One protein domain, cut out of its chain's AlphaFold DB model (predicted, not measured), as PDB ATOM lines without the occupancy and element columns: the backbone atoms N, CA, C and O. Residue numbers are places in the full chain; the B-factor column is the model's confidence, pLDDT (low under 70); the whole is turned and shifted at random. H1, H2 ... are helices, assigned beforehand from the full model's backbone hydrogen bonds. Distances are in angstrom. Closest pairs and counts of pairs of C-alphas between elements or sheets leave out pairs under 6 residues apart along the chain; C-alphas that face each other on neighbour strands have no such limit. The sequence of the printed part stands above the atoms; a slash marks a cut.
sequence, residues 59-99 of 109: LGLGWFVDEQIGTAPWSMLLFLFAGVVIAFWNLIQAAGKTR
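What this domain is: This is residues 59 to 99 of the 109 residues of an uncharacterized protein of Rhodospirillaceae bacterium (UniProt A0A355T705). One long helix, H2, makes the length of a thin rod, and a short helix, H1, folds back beside its first part in a lopsided helical hairpin. The far part of H2 and the two residues after it, residues 81 to 99, stick out free. The printed part has 41 residues, with H1 then H2 and no named strand; its class is all helix. It is extended, with a radius of gyration of the C-alphas of 14.1 A and spans of 47 by 15 by 9 A.

Where its parts are: Find C-alpha 59 at (-19.516, 41.970, 80.556); from there H1 runs over residues 59 to 69, 15.8 A long. Next look at C-alpha 74, at (-14.330, 53.906, 86.327), where H2 begins; it runs over residues 74 to 97, 34.8 A, to C-alpha 97 at (-7.655, 39.392, 55.448).

How they stand to each other: H1 and H2 form a helical hairpin over a tight link of 4 residues. They run opposite ways at a shallow tilt of 31 degrees. H2 touches H1 with residues 74 to 79 alone; look at the closest C-alphas, those of Asp 66 and Ser 75, 5.9 A apart. In H1 and H2 every O i to N i+4 pair is within hydrogen-bond range.

The domain as a whole: The C-alphas farthest apart, of Gly 70 and Arg 99, are 46.9 A apart. The printed part has no cut. Look in the B-factor column for pLDDT under 70 at residues 62 to 63, 65 to 75 and 96 to 99.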
ATOM      1  N   LEU A  59     -18.579  41.315  79.632       78.62
ATOM      2  CA  LEU A  59     -19.516  41.970  80.556       78.62
ATOM      3  C   LEU A  59     -19.440  41.380  81.971       78.62
ATOM      4  O   LEU A  59     -19.444  42.130  82.944       78.62
ATOM      5  N   GLY A  60     -19.341  40.054  82.088       81.81
ATOM      6  CA  GLY A  60     -19.194  39.366  83.368       81.81
ATOM      7  C   GLY A  60     -17.883  39.715  84.075       81.81
ATOM      8  O   GLY A  60     -17.896  39.998  85.271       81.81
ATOM      9  N   LEU A  61     -16.764  39.763  83.340       75.00
ATOM     10  CA  LEU A  61     -15.475  40.193  83.893       75.00
ATOM     11  C   LEU A  61     -15.506  41.666  84.322       75.00
ATOM     12  O   LEU A  61     -14.996  42.000  85.386       75.00
ATOM     13  N   GLY A  62     -16.113  42.535  83.511       69.00
ATOM     14  CA  GLY A  62     -16.256  43.958  83.811       69.00
ATOM     15  C   GLY A  62     -17.084  44.200  85.072       69.00
ATOM     16  O   GLY A  62     -16.661  44.961  85.935       69.00
ATOM     17  N   TRP A  63     -18.208  43.492  85.224       69.62
ATOM     18  CA  TRP A  63     -19.060  43.585  86.413       69.62
ATOM     19  C   TRP A  63     -18.371  43.059  87.680       69.62
ATOM     20  O   TRP A  63     -18.429  43.704  88.722       69.62
ATOM     21  N   PHE A  64     -17.646  41.939  87.586       75.06
ATOM     22  CA  PHE A  64     -16.900  41.385  88.723       75.06
ATOM     23  C   PHE A  64     -15.790  42.326  89.220       75.06
ATOM     24  O   PHE A  64     -15.542  42.431  90.420       75.06
ATOM     25  N   VAL A  65     -15.125  43.029  88.299       67.25
ATOM     26  CA  VAL A  65     -14.095  44.022  88.634       67.25
ATOM     27  C   VAL A  65     -14.709  45.288  89.244       67.25
ATOM     28  O   VAL A  65     -14.112  45.858  90.157       67.25
ATOM     29  N   ASP A  66     -15.898  45.708  88.796       62.28
ATOM     30  CA  ASP A  66     -16.617  46.865  89.355       62.28
ATOM     31  C   ASP A  66     -17.030  46.624  90.821       62.28
ATOM     32  O   ASP A  66     -16.841  47.494  91.674       62.28
ATOM     33  N   GLU A  67     -17.490  45.406  91.136       67.94
ATOM     34  CA  GLU A  67     -17.922  45.004  92.486       67.94
ATOM     35  C   GLU A  67     -16.752  44.959  93.487       67.94
ATOM     36  O   GLU A  67     -16.890  45.351  94.645       67.94
ATOM     37  N   GLN A  68     -15.571  44.515  93.044       66.75
ATOM     38  CA  GLN A  68     -14.405  44.345  93.919       66.75
ATOM     39  C   GLN A  68     -13.714  45.658  94.302       66.75
ATOM     40  O   GLN A  68     -13.045  45.707  95.335       66.75
ATOM     41  N   ILE A  69     -13.819  46.706  93.480       65.25
ATOM     42  CA  ILE A  69     -13.057  47.948  93.686       65.25
ATOM     43  C   ILE A  69     -13.903  49.012  94.405       65.25
ATOM     44  O   ILE A  69     -13.348  49.920  95.023       65.25
ATOM     45  N   GLY A  70     -15.239  48.902  94.407       60.34
ATOM     46  CA  GLY A  70     -16.124  49.794  95.174       60.34
ATOM     47  C   GLY A  70     -16.068  51.274  94.755       60.34
ATOM     48  O   GLY A  70     -16.684  52.129  95.392       60.34
ATOM     49  N   THR A  71     -15.335  51.599  93.686       55.78
ATOM     50  CA  THR A  71     -15.253  52.933  93.091       55.78
ATOM     51  C   THR A  71     -16.227  53.026  91.925       55.78
ATOM     52  O   THR A  71     -16.077  52.310  90.939       55.78
ATOM     53  N   ALA A  72     -17.192  53.941  92.026       56.44
ATOM     54  CA  ALA A  72     -18.107  54.326  90.949       56.44
ATOM     55  C   ALA A  72     -17.383  54.574  89.597       56.44
ATOM     56  O   ALA A  72     -16.180  54.840  89.580       56.44
ATOM     57  N   PRO A  73     -18.115  54.620  88.467       65.94
ATOM     58  CA  PRO A  73     -18.058  53.698  87.326       65.94
ATOM     59  C   PRO A  73     -16.788  53.845  86.453       65.94
ATOM     60  O   PRO A  73     -16.859  54.017  85.234       65.94
ATOM     61  N   TRP A  74     -15.600  53.817  87.054       68.69
ATOM     62  CA  TRP A  74     -14.330  53.906  86.327       68.69
ATOM     63  C   TRP A  74     -14.068  52.670  85.468       68.69
ATOM     64  O   TRP A  74     -13.552  52.800  84.356       68.69
ATOM     65  N   SER A  75     -14.468  51.482  85.940       65.94
ATOM     66  CA  SER A  75     -14.353  50.260  85.143       65.94
ATOM     67  C   SER A  75     -15.236  50.343  83.897       65.94
ATOM     68  O   SER A  75     -14.769  50.030  82.814       65.94
ATOM     69  N   MET A  76     -16.451  50.887  84.018       70.88
ATOM     70  CA  MET A  76     -17.387  51.144  82.919       70.88
ATOM     71  C   MET A  76     -16.756  52.008  81.818       70.88
ATOM     72  O   MET A  76     -16.897  51.705  80.636       70.88
ATOM     73  N   LEU A  77     -15.987  53.036  82.193       77.62
ATOM     74  CA  LEU A  77     -15.263  53.888  81.245       77.62
ATOM     75  C   LEU A  77     -14.092  53.150  80.570       77.62
ATOM     76  O   LEU A  77     -13.892  53.272  79.362       77.62
ATOM     77  N   LEU A  78     -13.347  52.353  81.339       76.81
ATOM     78  CA  LEU A  78     -12.250  51.511  80.848       76.81
ATOM     79  C   LEU A  78     -12.755  50.402  79.917       76.81
ATOM     80  O   LEU A  78     -12.141  50.148  78.887       76.81
ATOM     81  N   PHE A  79     -13.893  49.788  80.238       72.38
ATOM     82  CA  PHE A  79     -14.546  48.751  79.446       72.38
ATOM     83  C   PHE A  79     -15.168  49.317  78.171       72.38
ATOM     84  O   PHE A  79     -15.091  48.687  77.118       72.38
ATOM     85  N   LEU A  80     -15.720  50.533  78.237       79.88
ATOM     86  CA  LEU A  80     -16.178  51.276  77.067       79.88
ATOM     87  C   LEU A  80     -15.010  51.544  76.109       79.88
ATOM     88  O   LEU A  80     -15.096  51.217  74.927       79.88
ATOM     89  N   PHE A  81     -13.897  52.081  76.617       86.50
ATOM     90  CA  PHE A  81     -12.703  52.326  75.806       86.50
ATOM     91  C   PHE A  81     -12.090  51.031  75.267       86.50
ATOM     92  O   PHE A  81     -11.777  50.950  74.081       86.50
ATOM     93  N   ALA A  82     -11.960  49.998  76.101       81.50
ATOM     94  CA  ALA A  82     -11.439  48.699  75.690       81.50
ATOM     95  C   ALA A  82     -12.322  48.051  74.615       81.50
ATOM     96  O   ALA A  82     -11.799  47.549  73.623       81.50
ATOM     97  N   GLY A  83     -13.650  48.122  74.753       78.19
ATOM     98  CA  GLY A  83     -14.596  47.642  73.748       78.19
ATOM     99  C   GLY A  83     -14.427  48.350  72.403       78.19
ATOM    100  O   GLY A  83     -14.379  47.691  71.365       78.19
ATOM    101  N   VAL A  84     -14.249  49.675  72.415       85.69
ATOM    102  CA  VAL A  84     -13.956  50.462  71.206       85.69
ATOM    103  C   VAL A  84     -12.632  50.021  70.573       85.69
ATOM    104  O   VAL A  84     -12.584  49.766  69.371       85.69
ATOM    105  N   VAL A  85     -11.572  49.862  71.370       88.81
ATOM    106  CA  VAL A  85     -10.256  49.408  70.886       88.81
ATOM    107  C   VAL A  85     -10.343  48.011  70.267       88.81
ATOM    108  O   VAL A  85      -9.867  47.814  69.152       88.81
ATOM    109  N   ILE A  86     -10.997  47.058  70.933       84.62
ATOM    110  CA  ILE A  86     -11.180  45.682  70.443       84.62
ATOM    111  C   ILE A  86     -11.994  45.663  69.142       84.62
ATOM    112  O   ILE A  86     -11.641  44.945  68.206       84.62
ATOM    113  N   ALA A  87     -13.051  46.477  69.047       77.31
ATOM    114  CA  ALA A  87     -13.868  46.584  67.840       77.31
ATOM    115  C   ALA A  87     -13.052  47.092  66.643       77.31
ATOM    116  O   ALA A  87     -13.092  46.494  65.564       77.31
ATOM    117  N   PHE A  88     -12.256  48.147  66.837       89.56
ATOM    118  CA  PHE A  88     -11.350  48.639  65.800       89.56
ATOM    119  C   PHE A  88     -10.266  47.619  65.445       89.56
ATOM    120  O   PHE A  88      -9.938  47.459  64.269       89.56
ATOM    121  N   TRP A  89      -9.737  46.890  66.429       87.50
ATOM    122  CA  TRP A  89      -8.680  45.912  66.190       87.50
ATOM    123  C   TRP A  89      -9.167  44.736  65.336       87.50
ATOM    124  O   TRP A  89      -8.512  44.371  64.357       87.50
ATOM    125  N   ASN A  90     -10.365  44.218  65.629       79.88
ATOM    126  CA  ASN A  90     -11.011  43.200  64.800       79.88
ATOM    127  C   ASN A  90     -11.313  43.710  63.383       79.88
ATOM    128  O   ASN A  90     -11.144  42.962  62.421       79.88
ATOM    129  N   LEU A  91     -11.714  44.976  63.230       81.25
ATOM    130  CA  LEU A  91     -12.006  45.576  61.926       81.25
ATOM    131  C   LEU A  91     -10.757  45.680  61.039       81.25
ATOM    132  O   LEU A  91     -10.798  45.302  59.869       81.25
ATOM    133  N   ILE A  92      -9.637  46.152  61.596       85.88
ATOM    134  CA  ILE A  92      -8.362  46.270  60.870       85.88
ATOM    135  C   ILE A  92      -7.873  44.883  60.433       85.88
ATOM    136  O   ILE A  92      -7.455  44.697  59.288       85.88
ATOM    137  N   GLN A  93      -7.971  43.890  61.318       76.19
ATOM    138  CA  GLN A  93      -7.559  42.522  61.021       76.19
ATOM    139  C   GLN A  93      -8.439  41.863  59.948       76.19
ATOM    140  O   GLN A  93      -7.917  41.143  59.092       76.19
ATOM    141  N   ALA A  94      -9.752  42.115  59.978       73.94
ATOM    142  CA  ALA A  94     -10.699  41.623  58.984       73.94
ATOM    143  C   ALA A  94     -10.463  42.262  57.608       73.94
ATOM    144  O   ALA A  94     -10.405  41.547  56.610       73.94
ATOM    145  N   ALA A  95     -10.248  43.581  57.560       74.00
ATOM    146  CA  ALA A  95      -9.974  44.308  56.320       74.00
ATOM    147  C   ALA A  95      -8.639  43.900  55.671       74.00
ATOM    148  O   ALA A  95      -8.526  43.868  54.446       74.00
ATOM    149  N   GLY A  96      -7.628  43.551  56.474       68.56
ATOM    150  CA  GLY A  96      -6.367  43.001  55.969       68.56
ATOM    151  C   GLY A  96      -6.515  41.601  55.364       68.56
ATOM    152  O   GLY A  96      -5.843  41.281  54.391       68.56
ATOM    153  N   LYS A  97      -7.437  40.782  55.888       61.16
ATOM    154  CA  LYS A  97      -7.655  39.392  55.448       61.16
ATOM    155  C   LYS A  97      -8.294  39.273  54.057       61.16
ATOM    156  O   LYS A  97      -8.276  38.196  53.478       61.16
ATOM    157  N   THR A  98      -8.885  40.349  53.531       57.97
ATOM    158  CA  THR A  98      -9.627  40.335  52.255       57.97
ATOM    159  C   THR A  98      -8.747  40.614  51.030       57.97
ATOM    160  O   THR A  98      -9.250  40.599  49.913       57.97
ATOM    161  N   ARG A  99      -7.444  40.878  51.200       57.12
ATOM    162  CA  ARG A  99      -6.552  41.237  50.082       57.12
ATOM    163  C   ARG A  99      -5.783  40.062  49.466       57.12
ATOM    164  O   ARG A  99      -5.334  40.198  48.337       57.12
TER     165      ARG A  99